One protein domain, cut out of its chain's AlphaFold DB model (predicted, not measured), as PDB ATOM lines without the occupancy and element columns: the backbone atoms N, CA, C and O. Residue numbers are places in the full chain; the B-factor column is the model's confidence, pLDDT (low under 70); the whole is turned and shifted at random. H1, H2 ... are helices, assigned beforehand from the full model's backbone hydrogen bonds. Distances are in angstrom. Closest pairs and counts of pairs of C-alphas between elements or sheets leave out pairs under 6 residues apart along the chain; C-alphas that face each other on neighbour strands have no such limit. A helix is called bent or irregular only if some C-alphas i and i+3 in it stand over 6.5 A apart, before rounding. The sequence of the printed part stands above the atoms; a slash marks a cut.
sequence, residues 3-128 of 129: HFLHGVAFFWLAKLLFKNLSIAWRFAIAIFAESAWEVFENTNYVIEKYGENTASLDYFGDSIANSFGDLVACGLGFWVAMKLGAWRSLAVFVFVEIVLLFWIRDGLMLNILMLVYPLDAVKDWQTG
ATOM      1  N   HIS A   3     215.877 215.383 272.776       89.06
ATOM      2  CA  HIS A   3     215.581 214.753 271.473       89.06
ATOM      3  C   HIS A   3     216.823 214.454 270.629       89.06
ATOM      4  O   HIS A   3     216.913 213.405 269.995       89.06
ATOM      5  N   PHE A   4     217.864 215.294 270.692       90.00
ATOM      6  CA  PHE A   4     219.145 214.951 270.063       90.00
ATOM      7  C   PHE A   4     219.747 213.661 270.648       90.00
ATOM      8  O   PHE A   4     220.235 212.805 269.906       90.00
ATOM      9  N   LEU A   5     219.688 213.493 271.973       90.50
ATOM     10  CA  LEU A   5     220.148 212.283 272.654       90.50
ATOM     11  C   LEU A   5     219.237 211.085 272.365       90.50
ATOM     12  O   LEU A   5     219.766 209.985 272.185       90.50
ATOM     13  N   HIS A   6     217.920 211.284 272.220       91.44
ATOM     14  CA  HIS A   6     217.008 210.244 271.729       91.44
ATOM     15  C   HIS A   6     217.455 209.716 270.362       91.44
ATOM     16  O   HIS A   6     217.610 208.508 270.192       91.44
ATOM     17  N   GLY A   7     217.802 210.599 269.424       91.25
ATOM     18  CA  GLY A   7     218.333 210.212 268.114       91.25
ATOM     19  C   GLY A   7     219.582 209.330 268.189       91.25
ATOM     20  O   GLY A   7     219.692 208.316 267.488       91.25
ATOM     21  N   VAL A   8     220.522 209.678 269.071       92.12
ATOM     22  CA  VAL A   8     221.738 208.881 269.307       92.12
ATOM     23  C   VAL A   8     221.402 207.525 269.942       92.12
ATOM     24  O   VAL A   8     221.924 206.494 269.506       92.12
ATOM     25  N   ALA A   9     220.504 207.500 270.928       91.50
ATOM     26  CA  ALA A   9     220.064 206.281 271.599       91.50
ATOM     27  C   ALA A   9     219.309 205.341 270.642       91.50
ATOM     28  O   ALA A   9     219.602 204.142 270.577       91.50
ATOM     29  N   PHE A  10     218.400 205.877 269.826       93.94
ATOM     30  CA  PHE A  10     217.662 205.124 268.817       93.94
ATOM     31  C   PHE A  10     218.569 204.568 267.728       93.94
ATOM     32  O   PHE A  10     218.330 203.456 267.261       93.94
ATOM     33  N   PHE A  11     219.655 205.255 267.363       93.62
ATOM     34  CA  PHE A  11     220.661 204.664 266.483       93.62
ATOM     35  C   PHE A  11     221.256 203.380 267.077       93.62
ATOM     36  O   PHE A  11     221.378 202.375 266.367       93.62
ATOM     37  N   TRP A  12     221.601 203.365 268.367       91.88
ATOM     38  CA  TRP A  12     222.122 202.156 269.014       91.88
ATOM     39  C   TRP A  12     221.077 201.058 269.134       91.88
ATOM     40  O   TRP A  12     221.368 199.917 268.768       91.88
ATOM     41  N   LEU A  13     219.864 201.395 269.576       92.50
ATOM     42  CA  LEU A  13     218.761 200.441 269.687       92.50
ATOM     43  C   LEU A  13     218.426 199.835 268.325       92.50
ATOM     44  O   LEU A  13     218.383 198.613 268.187       92.50
ATOM     45  N   ALA A  14     218.297 200.655 267.283       90.50
ATOM     46  CA  ALA A  14     217.999 200.172 265.944       90.50
ATOM     47  C   ALA A  14     219.154 199.352 265.349       90.50
ATOM     48  O   ALA A  14     218.923 198.363 264.654       90.50
ATOM     49  N   LYS A  15     220.411 199.707 265.641       88.94
ATOM     50  CA  LYS A  15     221.576 198.905 265.246       88.94
ATOM     51  C   LYS A  15     221.614 197.549 265.961       88.94
ATOM     52  O   LYS A  15     222.048 196.572 265.353       88.94
ATOM     53  N   LEU A  16     221.183 197.485 267.220       91.38
ATOM     54  CA  LEU A  16     221.166 196.261 268.022       91.38
ATOM     55  C   LEU A  16     220.009 195.331 267.627       91.38
ATOM     56  O   LEU A  16     220.242 194.142 267.405       91.38
ATOM     57  N   LEU A  17     218.796 195.878 267.516       92.31
ATOM     58  CA  LEU A  17     217.550 195.136 267.299       92.31
ATOM     59  C   LEU A  17     217.280 194.841 265.817       92.31
ATOM     60  O   LEU A  17     216.781 193.771 265.483       92.31
ATOM     61  N   PHE A  18     217.663 195.743 264.908       91.75
ATOM     62  CA  PHE A  18     217.312 195.669 263.484       91.75
ATOM     63  C   PHE A  18     218.538 195.556 262.569       91.75
ATOM     64  O   PHE A  18     218.687 196.281 261.579       91.75
ATOM     65  N   LYS A  19     219.425 194.600 262.874       87.31
ATOM     66  CA  LYS A  19     220.695 194.364 262.154       87.31
ATOM     67  C   LYS A  19     220.537 194.136 260.645       87.31
ATOM     68  O   LYS A  19     221.435 194.502 259.893       87.31
ATOM     69  N   ASN A  20     219.393 193.607 260.210       91.31
ATOM     70  CA  ASN A  20     219.126 193.284 258.804       91.31
ATOM     71  C   ASN A  20     218.388 194.398 258.044       91.31
ATOM     72  O   ASN A  20     218.261 194.321 256.826       91.31
ATOM     73  N   LEU A  21     217.899 195.432 258.738       91.81
ATOM     74  CA  LEU A  21     217.233 196.555 258.084       91.81
ATOM     75  C   LEU A  21     218.250 197.543 257.515       91.81
ATOM     76  O   LEU A  21     219.318 197.765 258.100       91.81
ATOM     77  N   SER A  22     217.879 198.165 256.394       93.88
ATOM     78  CA  SER A  22     218.632 199.277 255.826       93.88
ATOM     79  C   SER A  22     218.671 200.447 256.807       93.88
ATOM     80  O   SER A  22     217.806 200.607 257.673       93.88
ATOM     81  N   ILE A  23     219.679 201.301 256.663       90.56
ATOM     82  CA  ILE A  23     219.830 202.467 257.534       90.56
ATOM     83  C   ILE A  23     218.637 203.428 257.441       90.56
ATOM     84  O   ILE A  23     218.260 204.015 258.449       90.56
ATOM     85  N   ALA A  24     218.000 203.515 256.268       92.88
ATOM     86  CA  ALA A  24     216.794 204.309 256.059       92.88
ATOM     87  C   ALA A  24     215.620 203.796 256.906       92.88
ATOM     88  O   ALA A  24     214.942 204.586 257.551       92.88
ATOM     89  N   TRP A  25     215.425 202.475 256.981       94.56
ATOM     90  CA  TRP A  25     214.396 201.889 257.842       94.56
ATOM     91  C   TRP A  25     214.696 202.081 259.325       94.56
ATOM     92  O   TRP A  25     213.793 202.374 260.099       94.56
ATOM     93  N   ARG A  26     215.966 201.980 259.729       93.31
ATOM     94  CA  ARG A  26     216.368 202.276 261.114       93.31
ATOM     95  C   ARG A  26     216.104 203.733 261.488       93.31
ATOM     96  O   ARG A  26     215.642 203.989 262.592       93.31
ATOM     97  N   PHE A  27     216.370 204.658 260.568       93.69
ATOM     98  CA  PHE A  27     216.060 206.074 260.743       93.69
ATOM     99  C   PHE A  27     214.549 206.315 260.822       93.69
ATOM    100  O   PHE A  27     214.092 206.991 261.733       93.69
ATOM    101  N   ALA A  28     213.763 205.706 259.930       93.94
ATOM    102  CA  ALA A  28     212.305 205.816 259.958       93.94
ATOM    103  C   ALA A  28     211.712 205.299 261.280       93.94
ATOM    104  O   ALA A  28     210.838 205.945 261.848       93.94
ATOM    105  N   ILE A  29     212.227 204.181 261.804       93.44
ATOM    106  CA  ILE A  29     211.835 203.652 263.119       93.44
ATOM    107  C   ILE A  29     212.201 204.632 264.239       93.44
ATOM    108  O   ILE A  29     211.394 204.831 265.139       93.44
ATOM    109  N   ALA A  30     213.383 205.254 264.185       93.38
ATOM    110  CA  ALA A  30     213.798 206.246 265.178       93.38
ATOM    111  C   ALA A  30     212.871 207.472 265.183       93.38
ATOM    112  O   ALA A  30     212.381 207.856 266.236       93.38
ATOM    113  N   ILE A  31     212.566 208.030 264.009       94.56
ATOM    114  CA  ILE A  31     211.642 209.166 263.876       94.56
ATOM    115  C   ILE A  31     210.226 208.790 264.323       94.56
ATOM    116  O   ILE A  31     209.558 209.585 264.979       94.56
ATOM    117  N   PHE A  32     209.763 207.581 264.003       93.50
ATOM    118  CA  PHE A  32     208.465 207.098 264.471       93.50
ATOM    119  C   PHE A  32     208.425 206.961 265.998       93.50
ATOM    120  O   PHE A  32     207.456 207.386 266.617       93.50
ATOM    121  N   ALA A  33     209.475 206.401 266.601       91.88
ATOM    122  CA  ALA A  33     209.588 206.284 268.051       91.88
ATOM    123  C   ALA A  33     209.616 207.660 268.732       91.88
ATOM    124  O   ALA A  33     208.918 207.845 269.721       91.88
ATOM    125  N   GLU A  34     210.341 208.626 268.163       92.25
ATOM    126  CA  GLU A  34     210.354 210.014 268.639       92.25
ATOM    127  C   GLU A  34     208.970 210.654 268.548       92.25
ATOM    128  O   GLU A  34     208.479 211.219 269.511       92.25
ATOM    129  N   SER A  35     208.292 210.495 267.410       89.81
ATOM    130  CA  SER A  35     206.940 211.031 267.221       89.81
ATOM    131  C   SER A  35     205.957 210.428 268.227       89.81
ATOM    132  O   SER A  35     205.077 211.115 268.735       89.81
ATOM    133  N   ALA A  36     206.089 209.132 268.518       90.06
ATOM    134  CA  ALA A  36     205.271 208.469 269.525       90.06
ATOM    135  C   ALA A  36     205.598 208.961 270.943       90.06
ATOM    136  O   ALA A  36     204.684 209.090 271.754       90.06
ATOM    137  N   TRP A  37     206.874 209.246 271.225       87.50
ATOM    138  CA  TRP A  37     207.303 209.844 272.487       87.50
ATOM    139  C   TRP A  37     206.716 211.243 272.671       87.50
ATOM    140  O   TRP A  37     206.066 211.475 273.679       87.50
ATOM    141  N   GLU A  38     206.839 212.117 271.673       86.00
ATOM    142  CA  GLU A  38     206.251 213.465 271.661       86.00
ATOM    143  C   GLU A  38     204.749 213.440 271.960       86.00
ATOM    144  O   GLU A  38     204.248 214.186 272.801       86.00
ATOM    145  N   VAL A  39     204.008 212.541 271.306       84.94
ATOM    146  CA  VAL A  39     202.563 212.392 271.541       84.94
ATOM    147  C   VAL A  39     202.280 211.912 272.966       84.94
ATOM    148  O   VAL A  39     201.334 212.381 273.603       84.94
ATOM    149  N   PHE A  40     203.080 210.976 273.476       83.88
ATOM    150  CA  PHE A  40     202.934 210.470 274.838       83.88
ATOM    151  C   PHE A  40     203.249 211.546 275.884       83.88
ATOM    152  O   PHE A  40     202.478 211.718 276.826       83.88
ATOM    153  N   GLU A  41     204.332 212.294 275.698       77.50
ATOM    154  CA  GLU A  41     204.774 213.376 276.580       77.50
ATOM    155  C   GLU A  41     203.740 214.503 276.659       77.50
ATOM    156  O   GLU A  41     203.420 214.980 277.745       77.50
ATOM    157  N   ASN A  42     203.108 214.831 275.531       79.75
ATOM    158  CA  ASN A  42     202.036 215.823 275.453       79.75
ATOM    159  C   ASN A  42     200.654 215.301 275.895       79.75
ATOM    160  O   ASN A  42     199.647 215.997 275.764       79.75
ATOM    161  N   THR A  43     200.557 214.073 276.415       80.75
ATOM    162  CA  THR A  43     199.292 213.532 276.928       80.75
ATOM    163  C   THR A  43     199.010 214.046 278.345       80.75
ATOM    164  O   THR A  43     199.905 214.087 279.189       80.75
ATOM    165  N   ASN A  44     197.734 214.310 278.661       72.00
ATOM    166  CA  ASN A  44     197.274 214.728 280.000       72.00
ATOM    167  C   ASN A  44     197.815 213.848 281.141       72.00
ATOM    168  O   ASN A  44     198.138 214.355 282.205       72.00
ATOM    169  N   TYR A  45     197.971 212.540 280.904       71.19
ATOM    170  CA  TYR A  45     198.553 211.603 281.868       71.19
ATOM    171  C   TYR A  45     199.961 212.009 282.328       71.19
ATOM    172  O   TYR A  45     200.270 211.926 283.514       71.19
ATOM    173  N   VAL A  46     200.823 212.423 281.398       70.81
ATOM    174  CA  VAL A  46     202.203 212.815 281.706       70.81
ATOM    175  C   VAL A  46     202.218 214.201 282.348       70.81
ATOM    176  O   VAL A  46     202.853 214.375 283.387       70.81
ATOM    177  N   ILE A  47     201.433 215.137 281.808       70.62
ATOM    178  CA  ILE A  47     201.280 216.501 282.335       70.62
ATOM    179  C   ILE A  47     200.811 216.482 283.801       70.62
ATOM    180  O   ILE A  47     201.405 217.134 284.658       70.62
ATOM    181  N   GLU A  48     199.797 215.678 284.127       70.69
ATOM    182  CA  GLU A  48     199.294 215.525 285.499       70.69
ATOM    183  C   GLU A  48     200.320 214.846 286.424       70.69
ATOM    184  O   GLU A  48     200.417 215.189 287.604       70.69
ATOM    185  N   LYS A  49     201.119 213.907 285.900       67.38
ATOM    186  CA  LYS A  49     202.113 213.145 286.672       67.38
ATOM    187  C   LYS A  49     203.338 213.970 287.073       67.38
ATOM    188  O   LYS A  49     203.855 213.763 288.170       67.38
ATOM    189  N   TYR A  50     203.800 214.896 286.231       61.22
ATOM    190  CA  TYR A  50     204.928 215.774 286.576       61.22
ATOM    191  C   TYR A  50     204.571 216.832 287.630       61.22
ATOM    192  O   TYR A  50     205.463 217.417 288.250       61.22
ATOM    193  N   GLY A  51     203.280 217.002 287.936       57.19
ATOM    194  CA  GLY A  51     202.827 217.812 289.065       57.19
ATOM    195  C   GLY A  51     203.292 219.265 288.980       57.19
ATOM    196  O   GLY A  51     203.450 219.918 290.011       57.19
ATOM    197  N   GLU A  52     203.545 219.768 287.770       51.38
ATOM    198  CA  GLU A  52     203.846 221.173 287.522       51.38
ATOM    199  C   GLU A  52     202.549 221.978 287.474       51.38
ATOM    200  O   GLU A  52     202.116 222.462 286.442       51.38
ATOM    201  N   ASN A  53     201.976 222.163 288.659       47.69
ATOM    202  CA  ASN A  53     201.277 223.375 289.052       47.69
ATOM    203  C   ASN A  53     199.973 223.767 288.320       47.69
ATOM    204  O   ASN A  53     199.712 223.570 287.143       47.69
ATOM    205  N   THR A  54     199.169 224.470 289.098       46.72
ATOM    206  CA  THR A  54     198.079 225.422 288.829       46.72
ATOM    207  C   THR A  54     198.133 226.320 287.568       46.72
ATOM    208  O   THR A  54     197.298 227.213 287.453       46.72
ATOM    209  N   ALA A  55     199.055 226.122 286.619       46.31
ATOM    210  CA  ALA A  55     199.058 226.730 285.280       46.31
ATOM    211  C   ALA A  55     198.188 225.956 284.258       46.31
ATOM    212  O   ALA A  55     197.964 226.417 283.140       46.31
ATOM    213  N   SER A  56     197.665 224.793 284.653       48.31
ATOM    214  CA  SER A  56     196.928 223.826 283.827       48.31
ATOM    215  C   SER A  56     195.550 224.259 283.314       48.31
ATOM    216  O   SER A  56     194.901 223.479 282.623       48.31
ATOM    217  N   LEU A  57     195.082 225.476 283.603       51.25
ATOM    218  CA  LEU A  57     193.868 225.969 282.944       51.25
ATOM    219  C   LEU A  57     194.116 226.347 281.471       51.25
ATOM    220  O   LEU A  57     193.160 226.308 280.705       51.25
ATOM    221  N   ASP A  58     195.367 226.641 281.076       51.97
ATOM    222  CA  ASP A  58     195.709 227.140 279.727       51.97
ATOM    223  C   ASP A  58     196.930 226.455 279.057       51.97
ATOM    224  O   ASP A  58     197.355 226.881 277.982       51.97
ATOM    225  N   TYR A  59     197.516 225.395 279.637       57.41
ATOM    226  CA  TYR A  59     198.591 224.639 278.966       57.41
ATOM    227  C   TYR A  59     198.007 223.581 278.020       57.41
ATOM    228  O   TYR A  59     197.434 222.590 278.465       57.41
ATOM    229  N   PHE A  60     198.164 223.784 276.708       61.84
ATOM    230  CA  PHE A  60     197.614 222.909 275.658       61.84
ATOM    231  C   PHE A  60     198.625 221.898 275.081       61.84
ATOM    232  O   PHE A  60     198.322 221.243 274.085       61.84
ATOM    233  N   GLY A  61     199.804 221.761 275.698       66.06
ATOM    234  CA  GLY A  61     200.921 220.991 275.147       66.06
ATOM    235  C   GLY A  61     201.810 221.819 274.218       66.06
ATOM    236  O   GLY A  61     201.604 223.022 274.019       66.06
ATOM    237  N   ASP A  62     202.812 221.161 273.653       73.75
ATOM    238  CA  ASP A  62     203.792 221.768 272.769       73.75
ATOM    239  C   ASP A  62     203.192 222.166 271.416       73.75
ATOM    240  O   ASP A  62     202.308 221.521 270.846       73.75
ATOM    241  N   SER A  63     203.701 223.269 270.865       80.19
ATOM    242  CA  SER A  63     203.310 223.703 269.524       80.19
ATOM    243  C   SER A  63     203.854 222.751 268.453       80.19
ATOM    244  O   SER A  63     204.951 222.213 268.590       80.19
ATOM    245  N   ILE A  64     203.162 222.648 267.310       79.94
ATOM    246  CA  ILE A  64     203.614 221.847 266.150       79.94
ATOM    247  C   ILE A  64     205.051 222.203 265.730       79.94
ATOM    248  O   ILE A  64     205.809 221.338 265.300       79.94
ATOM    249  N   ALA A  65     205.432 223.479 265.840       81.44
ATOM    250  CA  ALA A  65     206.777 223.929 265.503       81.44
ATOM    251  C   ALA A  65     207.839 223.398 266.480       81.44
ATOM    252  O   ALA A  65     208.954 223.125 266.036       81.44
ATOM    253  N   ASN A  66     207.492 223.228 267.762       85.12
ATOM    254  CA  ASN A  66     208.391 222.653 268.762       85.12
ATOM    255  C   ASN A  66     208.613 221.169 268.473       85.12
ATOM    256  O   ASN A  66     209.723 220.799 268.103       85.12
ATOM    257  N   SER A  67     207.532 220.383 268.405       84.69
ATOM    258  CA  SER A  67     207.622 218.953 268.087       84.69
ATOM    259  C   SER A  67     208.283 218.686 266.728       84.69
ATOM    260  O   SER A  67     208.993 217.698 266.550       84.69
ATOM    261  N   PHE A  68     208.120 219.572 265.736       86.50
ATOM    262  CA  PHE A  68     208.879 219.471 264.485       86.50
ATOM    263  C   PHE A  68     210.382 219.710 264.694       86.50
ATOM    264  O   PHE A  68     211.206 218.981 264.136       86.50
ATOM    265  N   GLY A  69     210.747 220.716 265.489       89.06
ATOM    266  CA  GLY A  69     212.123 220.961 265.911       89.06
ATOM    267  C   GLY A  69     212.729 219.762 266.640       89.06
ATOM    268  O   GLY A  69     213.872 219.396 266.357       89.06
ATOM    269  N   ASP A  70     211.948 219.093 267.479       89.06
ATOM    270  CA  ASP A  70     212.363 217.918 268.244       89.06
ATOM    271  C   ASP A  70     212.601 216.701 267.344       89.06
ATOM    272  O   ASP A  70     213.659 216.066 267.414       89.06
ATOM    273  N   LEU A  71     211.722 216.466 266.364       91.25
ATOM    274  CA  LEU A  71     211.945 215.458 265.322       91.25
ATOM    275  C   LEU A  71     213.202 215.744 264.490       91.25
ATOM    276  O   LEU A  71     213.961 214.822 264.167       91.25
ATOM    277  N   VAL A  72     213.460 217.010 264.147       93.12
ATOM    278  CA  VAL A  72     214.687 217.409 263.439       93.12
ATOM    279  C   VAL A  72     215.915 217.180 264.320       93.12
ATOM    280  O   VAL A  72     216.908 216.623 263.843       93.12
ATOM    281  N   ALA A  73     215.861 217.548 265.600       92.75
ATOM    282  CA  ALA A  73     216.946 217.337 266.551       92.75
ATOM    283  C   ALA A  73     217.257 215.843 266.730       92.75
ATOM    284  O   ALA A  73     218.426 215.448 266.663       92.75
ATOM    285  N   CYS A  74     216.231 215.002 266.860       94.62
ATOM    286  CA  CYS A  74     216.364 213.547 266.899       94.62
ATOM    287  C   CYS A  74     216.966 212.999 265.602       94.62
ATOM    288  O   CYS A  74     217.936 212.230 265.625       94.62
ATOM    289  N   GLY A  75     216.492 213.472 264.448       94.75
ATOM    290  CA  GLY A  75     217.050 213.083 263.159       94.75
ATOM    291  C   GLY A  75     218.540 213.429 263.021       94.75
ATOM    292  O   GLY A  75     219.338 212.605 262.559       94.75
ATOM    293  N   LEU A  76     218.939 214.617 263.481       94.75
ATOM    294  CA  LEU A  76     220.336 215.051 263.521       94.75
ATOM    295  C   LEU A  76     221.171 214.192 264.475       94.75
ATOM    296  O   LEU A  76     222.264 213.768 264.098       94.75
ATOM    297  N   GLY A  77     220.655 213.874 265.664       93.44
ATOM    298  CA  GLY A  77     221.307 212.980 266.623       93.44
ATOM    299  C   GLY A  77     221.588 211.600 266.034       93.44
ATOM    300  O   GLY A  77     222.721 211.111 266.085       93.44
ATOM    301  N   PHE A  78     220.593 211.006 265.371       95.19
ATOM    302  CA  PHE A  78     220.746 209.725 264.683       95.19
ATOM    303  C   PHE A  78     221.800 209.802 263.574       95.19
ATOM    304  O   PHE A  78     222.662 208.925 263.453       95.19
ATOM    305  N   TRP A  79     221.753 210.853 262.753       94.50
ATOM    306  CA  TRP A  79     222.690 211.040 261.648       94.50
ATOM    307  C   TRP A  79     224.132 211.223 262.134       94.50
ATOM    308  O   TRP A  79     225.053 210.592 261.602       94.50
ATOM    309  N   VAL A  80     224.335 212.022 263.184       93.69
ATOM    310  CA  VAL A  80     225.636 212.196 263.842       93.69
ATOM    311  C   VAL A  80     226.127 210.864 264.402       93.69
ATOM    312  O   VAL A  80     227.269 210.478 264.146       93.69
ATOM    313  N   ALA A  81     225.272 210.105 265.091       93.19
ATOM    314  CA  ALA A  81     225.645 208.807 265.647       93.19
ATOM    315  C   ALA A  81     226.046 207.796 264.564       93.19
ATOM    316  O   ALA A  81     227.048 207.084 264.695       93.19
ATOM    317  N   MET A  82     225.320 207.790 263.446       93.06
ATOM    318  CA  MET A  82     225.641 206.990 262.270       93.06
ATOM    319  C   MET A  82     227.013 207.349 261.688       93.06
ATOM    320  O   MET A  82     227.789 206.449 261.367       93.06
ATOM    321  N   LYS A  83     227.328 208.644 261.556       93.69
ATOM    322  CA  LYS A  83     228.609 209.120 261.007       93.69
ATOM    323  C   LYS A  83     229.790 208.844 261.932       93.69
ATOM    324  O   LYS A  83     230.869 208.494 261.461       93.69
ATOM    325  N   LEU A  84     229.593 209.009 263.235       91.19
ATOM    326  CA  LEU A  84     230.636 208.832 264.240       91.19
ATOM    327  C   LEU A  84     230.889 207.354 264.570       91.19
ATOM    328  O   LEU A  84     231.995 206.990 264.974       91.19
ATOM    329  N   GLY A  85     229.894 206.491 264.365       89.75
ATOM    330  CA  GLY A  85     229.935 205.106 264.816       89.75
ATOM    331  C   GLY A  85     229.753 204.997 266.333       89.75
ATOM    332  O   GLY A  85     229.815 205.983 267.063       89.75
ATOM    333  N   ALA A  86     229.543 203.771 266.820       87.06
ATOM    334  CA  ALA A  86     229.019 203.533 268.171       87.06
ATOM    335  C   ALA A  86     229.871 204.135 269.305       87.06
ATOM    336  O   ALA A  86     229.329 204.751 270.212       87.06
ATOM    337  N   TRP A  87     231.200 203.994 269.248       88.94
ATOM    338  CA  TRP A  87     232.078 204.457 270.330       88.94
ATOM    339  C   TRP A  87     232.211 205.980 270.391       88.94
ATOM    340  O   TRP A  87     232.169 206.565 271.469       88.94
ATOM    341  N   ARG A  88     232.345 206.644 269.238       92.12
ATOM    342  CA  ARG A  88     232.454 208.109 269.191       92.12
ATOM    343  C   ARG A  88     231.112 208.769 269.481       92.12
ATOM    344  O   ARG A  88     231.080 209.777 270.175       92.12
ATOM    345  N   SER A  89     230.010 208.185 269.007       91.00
ATOM    346  CA  SER A  89     228.682 208.665 269.379       91.00
ATOM    347  C   SER A  89     228.418 208.479 270.874       91.00
ATOM    348  O   SER A  89     227.716 209.296 271.451       91.00
ATOM    349  N   LEU A  90     229.001 207.454 271.513       90.25
ATOM    350  CA  LEU A  90     228.879 207.241 272.961       90.25
ATOM    351  C   LEU A  90     229.610 208.329 273.737       90.25
ATOM    352  O   LEU A  90     229.050 208.879 274.678       90.25
ATOM    353  N   ALA A  91     230.815 208.694 273.301       91.62
ATOM    354  CA  ALA A  91     231.532 209.821 273.886       91.62
ATOM    355  C   ALA A  91     230.734 211.130 273.762       91.62
ATOM    356  O   ALA A  91     230.631 211.865 274.737       91.62
ATOM    357  N   VAL A  92     230.125 211.397 272.598       89.62
ATOM    358  CA  VAL A  92     229.265 212.578 272.399       89.62
ATOM    359  C   VAL A  92     228.035 212.533 273.300       89.62
ATOM    360  O   VAL A  92     227.731 213.530 273.942       89.62
ATOM    361  N   PHE A  93     227.358 211.387 273.378       91.44
ATOM    362  CA  PHE A  93     226.188 211.204 274.234       91.44
ATOM    363  C   PHE A  93     226.520 211.520 275.694       91.44
ATOM    364  O   PHE A  93     225.877 212.366 276.304       91.44
ATOM    365  N   VAL A  94     227.572 210.892 276.229       90.56
ATOM    366  CA  VAL A  94     228.010 211.089 277.617       90.56
ATOM    367  C   VAL A  94     228.455 212.529 277.851       90.56
ATOM    368  O   VAL A  94     228.129 213.107 278.880       90.56
ATOM    369  N   PHE A  95     229.169 213.131 276.898       91.50
ATOM    370  CA  PHE A  95     229.595 214.522 277.001       91.50
ATOM    371  C   PHE A  95     228.403 215.481 277.089       91.50
ATOM    372  O   PHE A  95     228.365 216.315 277.987       91.50
ATOM    373  N   VAL A  96     227.426 215.350 276.188       89.06
ATOM    374  CA  VAL A  96     226.224 216.193 276.187       89.06
ATOM    375  C   VAL A  96     225.423 215.983 277.471       89.06
ATOM    376  O   VAL A  96     225.034 216.964 278.091       89.06
ATOM    377  N   GLU A  97     225.250 214.737 277.916       90.81
ATOM    378  CA  GLU A  97     224.544 214.427 279.163       90.81
ATOM    379  C   GLU A  97     225.232 215.076 280.378       90.81
ATOM    380  O   GLU A  97     224.577 215.726 281.185       90.81
ATOM    381  N   ILE A  98     226.565 214.996 280.483       89.25
ATOM    382  CA  ILE A  98     227.324 215.643 281.569       89.25
ATOM    383  C   ILE A  98     227.175 217.166 281.522       89.25
ATOM    384  O   ILE A  98     227.012 217.798 282.565       89.25
ATOM    385  N   VAL A  99     227.237 217.765 280.330       88.38
ATOM    386  CA  VAL A  99     227.082 219.216 280.162       88.38
ATOM    387  C   VAL A  99     225.689 219.670 280.606       88.38
ATOM    388  O   VAL A  99     225.589 220.648 281.345       88.38
ATOM    389  N   LEU A 100     224.633 218.956 280.207       86.75
ATOM    390  CA  LEU A 100     223.254 219.274 280.597       86.75
ATOM    391  C   LEU A 100     223.039 219.097 282.105       86.75
ATOM    392  O   LEU A 100     222.514 220.001 282.760       86.75
ATOM    393  N   LEU A 101     223.543 217.999 282.678       86.31
ATOM    394  CA  LEU A 101     223.459 217.733 284.113       86.31
ATOM    395  C   LEU A 101     224.184 218.797 284.939       86.31
ATOM    396  O   LEU A 101     223.698 219.196 285.993       86.31
ATOM    397  N   PHE A 102     225.343 219.269 284.476       85.12
ATOM    398  CA  PHE A 102     226.114 220.276 285.199       85.12
ATOM    399  C   PHE A 102     225.499 221.675 285.091       85.12
ATOM    400  O   PHE A 102     225.488 222.415 286.072       85.12
ATOM    401  N   TRP A 103     225.005 222.050 283.908       83.75
ATOM    402  CA  TRP A 103     224.563 223.420 283.645       83.75
ATOM    403  C   TRP A 103     223.103 223.661 284.027       83.75
ATOM    404  O   TRP A 103     222.785 224.697 284.605       83.75
ATOM    405  N   ILE A 104     222.219 222.724 283.685       81.56
ATOM    406  CA  ILE A 104     220.761 222.888 283.798       81.56
ATOM    407  C   ILE A 104     220.170 221.877 284.795       81.56
ATOM    408  O   ILE A 104     219.010 221.999 285.163       81.56
ATOM    409  N   ARG A 105     220.970 220.917 285.295       84.06
ATOM    410  CA  ARG A 105     220.494 219.813 286.153       84.06
ATOM    411  C   ARG A 105     219.385 219.009 285.473       84.06
ATOM    412  O   ARG A 105     218.446 218.540 286.105       84.06
ATOM    413  N   ASP A 106     219.524 218.843 284.166       82.06
ATOM    414  CA  ASP A 106     218.575 218.150 283.303       82.06
ATOM    415  C   ASP A 106     219.340 217.194 282.377       82.06
ATOM    416  O   ASP A 106     220.556 217.308 282.213       82.06
ATOM    417  N   GLY A 107     218.659 216.209 281.803       86.00
ATOM    418  CA  GLY A 107     219.262 215.211 280.929       86.00
ATOM    419  C   GLY A 107     218.312 214.064 280.618       86.00
ATOM    420  O   GLY A 107     217.322 213.840 281.316       86.00
ATOM    421  N   LEU A 108     218.629 213.288 279.581       83.62
ATOM    422  CA  LEU A 108     217.778 212.180 279.147       83.62
ATOM    423  C   LEU A 108     217.656 211.120 280.249       83.62
ATOM    424  O   LEU A 108     216.552 210.696 280.588       83.62
ATOM    425  N   MET A 109     218.781 210.713 280.843       83.75
ATOM    426  CA  MET A 109     218.785 209.738 281.939       83.75
ATOM    427  C   MET A 109     217.992 210.210 283.158       83.75
ATOM    428  O   MET A 109     217.300 209.412 283.788       83.75
ATOM    429  N   LEU A 110     218.093 211.495 283.488       83.25
ATOM    430  CA  LEU A 110     217.427 212.060 284.652       83.25
ATOM    431  C   LEU A 110     215.914 212.179 284.421       83.25
ATOM    432  O   LEU A 110     215.136 211.817 285.301       83.25
ATOM    433  N   ASN A 111     215.496 212.559 283.210       84.00
ATOM    434  CA  ASN A 111     214.087 212.589 282.821       84.00
ATOM    435  C   ASN A 111     213.454 211.197 282.850       84.00
ATOM    436  O   ASN A 111     212.373 211.031 283.414       84.00
ATOM    437  N   ILE A 112     214.152 210.173 282.343       83.12
ATOM    438  CA  ILE A 112     213.688 208.780 282.441       83.12
ATOM    439  C   ILE A 112     213.586 208.341 283.908       83.12
ATOM    440  O   ILE A 112     212.591 207.720 284.287       83.12
ATOM    441  N   LEU A 113     214.581 208.667 284.742       85.12
ATOM    442  CA  LEU A 113     214.553 208.356 286.174       85.12
ATOM    443  C   LEU A 113     213.328 208.981 286.845       85.12
ATOM    444  O   LEU A 113     212.569 208.260 287.484       85.12
ATOM    445  N   MET A 114     213.096 210.280 286.651       82.88
ATOM    446  CA  MET A 114     211.974 211.003 287.255       82.88
ATOM    447  C   MET A 114     210.610 210.532 286.734       82.88
ATOM    448  O   MET A 114     209.643 210.497 287.494       82.88
ATOM    449  N   LEU A 115     210.529 210.097 285.472       80.00
ATOM    450  CA  LEU A 115     209.303 209.543 284.892       80.00
ATOM    451  C   LEU A 115     208.926 208.187 285.505       80.00
ATOM    452  O   LEU A 115     207.745 207.907 285.748       80.00
ATOM    453  N   VAL A 116     209.921 207.315 285.693       83.06
ATOM    454  CA  VAL A 116     209.728 205.934 286.159       83.06
ATOM    455  C   VAL A 116     209.641 205.876 287.682       83.06
ATOM    456  O   VAL A 116     208.772 205.192 288.222       83.06
ATOM    457  N   TYR A 117     210.526 206.595 288.367       82.19
ATOM    458  CA  TYR A 117     210.640 206.621 289.816       82.19
ATOM    459  C   TYR A 117     210.943 208.049 290.299       82.19
ATOM    460  O   TYR A 117     212.110 208.397 290.503       82.19
ATOM    461  N   PRO A 118     209.906 208.890 290.466       81.50
ATOM    462  CA  PRO A 118     210.090 210.257 290.930       81.50
ATOM    463  C   PRO A 118     210.673 210.248 292.346       81.50
ATOM    464  O   PRO A 118     210.121 209.633 293.258       81.50
ATOM    465  N   LEU A 119     211.812 210.919 292.508       85.62
ATOM    466  CA  LEU A 119     212.522 211.067 293.773       85.62
ATOM    467  C   LEU A 119     212.482 212.531 294.190       85.62
ATOM    468  O   LEU A 119     213.023 213.378 293.479       85.62
ATOM    469  N   ASP A 120     211.929 212.820 295.367       83.56
ATOM    470  CA  ASP A 120     211.852 214.194 295.882       83.56
ATOM    471  C   ASP A 120     213.247 214.827 296.000       83.56
ATOM    472  O   ASP A 120     213.464 215.942 295.544       83.56
ATOM    473  N   ALA A 121     214.242 214.058 296.454       83.31
ATOM    474  CA  ALA A 121     215.631 214.514 296.539       83.31
ATOM    475  C   ALA A 121     216.236 214.921 295.181       83.31
ATOM    476  O   ALA A 121     217.088 215.807 295.123       83.31
ATOM    477  N   VAL A 122     215.827 214.264 294.088       82.38
ATOM    478  CA  VAL A 122     216.265 214.639 292.736       82.38
ATOM    479  C   VAL A 122     215.499 215.873 292.282       82.38
ATOM    480  O   VAL A 122     216.126 216.799 291.781       82.38
ATOM    481  N   LYS A 123     214.184 215.928 292.526       80.75
ATOM    482  CA  LYS A 123     213.346 217.087 292.197       80.75
ATOM    483  C   LYS A 123     213.875 218.367 292.850       80.75
ATOM    484  O   LYS A 123     214.118 219.334 292.140       80.75
ATOM    485  N   ASP A 124     214.153 218.328 294.153       83.25
ATOM    486  CA  ASP A 124     214.695 219.457 294.919       83.25
ATOM    487  C   ASP A 124     216.069 219.890 294.386       83.25
ATOM    488  O   ASP A 124     216.344 221.078 294.190       83.25
ATOM    489  N   TRP A 125     216.924 218.915 294.052       84.06
ATOM    490  CA  TRP A 125     218.211 219.193 293.423       84.06
ATOM    491  C   TRP A 125     218.049 219.855 292.049       84.06
ATOM    492  O   TRP A 125     218.794 220.786 291.753       84.06
ATOM    493  N   GLN A 126     217.093 219.441 291.218       81.06
ATOM    494  CA  GLN A 126     216.850 220.066 289.914       81.06
ATOM    495  C   GLN A 126     216.335 221.502 290.041       81.06
ATOM    496  O   GLN A 126     216.817 222.387 289.337       81.06
ATOM    497  N   THR A 127     215.399 221.749 290.959       78.50
ATOM    498  CA  THR A 127     214.786 223.071 291.159       78.50
ATOM    499  C   THR A 127     215.664 224.029 291.967       78.50
ATOM    500  O   THR A 127     215.389 225.227 292.000       78.50
ATOM    501  N   GLY A 128     216.756 223.538 292.563       70.00
ATOM    502  CA  GLY A 128     217.707 224.353 293.322       70.00
ATOM    503  C   GLY A 128     217.169 224.845 294.667       70.00
ATOM    504  O   GLY A 128     217.667 225.854 295.171       70.00
TER     505      GLY A 128
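This is residues 3 to 128 of the 129 residues of the protein "DUF2585 family protein" of Blastocatellia bacterium (UniProt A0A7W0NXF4). Look first for one long helix, H4, bent into a V; H1 packs on both of its arms, and H2 packs on H1 and on the first arm, H4a. Three short helices, H3, H5 and H6, lie loosely at the other end from the corner of the V, where a long loop, residues 51 to 63, leads from H3 back into H4. The printed part has 126 residues with six named helices, H1 to H6 in chain order, and no named strand; its class is all helix. It is compact, with a radius of gyration of the C-alphas of 15.9 A, yet elongated in outline, spanning 47 by 29 by 24 A.

Begin with H4, residues 64 to 103, which by its hydrogen bonds was assigned as one helix but is bent: C-alphas 83 and 86 are 9.1 A apart. Its arms, H4a, residues 64 to 83, and H4b, residues 86 to 103, touch only at the corner, at a steep tilt of 44 degrees, opposite ways; their closest C-alphas are those of Ala 81 and Ser 89, 4.8 A apart. H1, residues 3 to 17, touches H4a at a steep tilt of 50 degrees, the same way, closest at the C-alphas of Gly 7 and Cys 74, 4.1 A. H1 also touches H4b, through residues 86 to 93 of that arm alone, at a shallow tilt of 31 degrees, opposite ways; the closest C-alphas are those of Leu 5 and Phe 93, 6.3 A. H2, residues 23 to 41, touches H1 with residues 26 to 34 alone, at a steep tilt of 52 degrees, with the C-alphas of Phe 10 and Ala 30 closest at 5.4 A. H2 touches H4a at a tilt of 36 degrees, only just steep, closest at the C-alphas of Ile 31 and Leu 71, 6.5 A. The helix packing is mostly crossed: leaving out the arms H4a and H4b, which touch only at the corner, 1 of the 4 pairs of helices that touch is at a shallow tilt. H5, residues 108 to 116, is close to H1 but not clearly touching, with the C-alphas of Leu 5 and Leu 108 closest at 6.9 A. H3, residues 44 to 50, and H6, residues 120 to 127, touch no helix. In H1, H2, H3, H4a, H4b, H5 and H6 every O i to N i+4 pair is within hydrogen-bond range.

Find C-alpha 64 at (203.614, 221.847, 266.150); from there H4a runs 28.5 A to Lys 83, and H4b runs 25.6 A from Ala 86 to Trp 103. H1 starts at C-alpha 3, (215.581, 214.753, 271.473), and is 20.2 A long; H2 is 26.6 A. H3 runs from Asn 44 to Tyr 50 and H5 from Leu 108 to Val 116, and H6 ends at C-alpha 127, (214.786, 223.071, 291.159).

The C-alphas of Asn 20 and Thr 54 are the two farthest apart, 48.8 A. The printed part has no cut. The link from H3 to H4 is long; the links H1 to H2, H2 to H3, H4 to H5 and H5 to H6 are tight. The mean pLDDT of the printed part is 84.0, and the model's confidence is low, under 70, at residues 49 to 61.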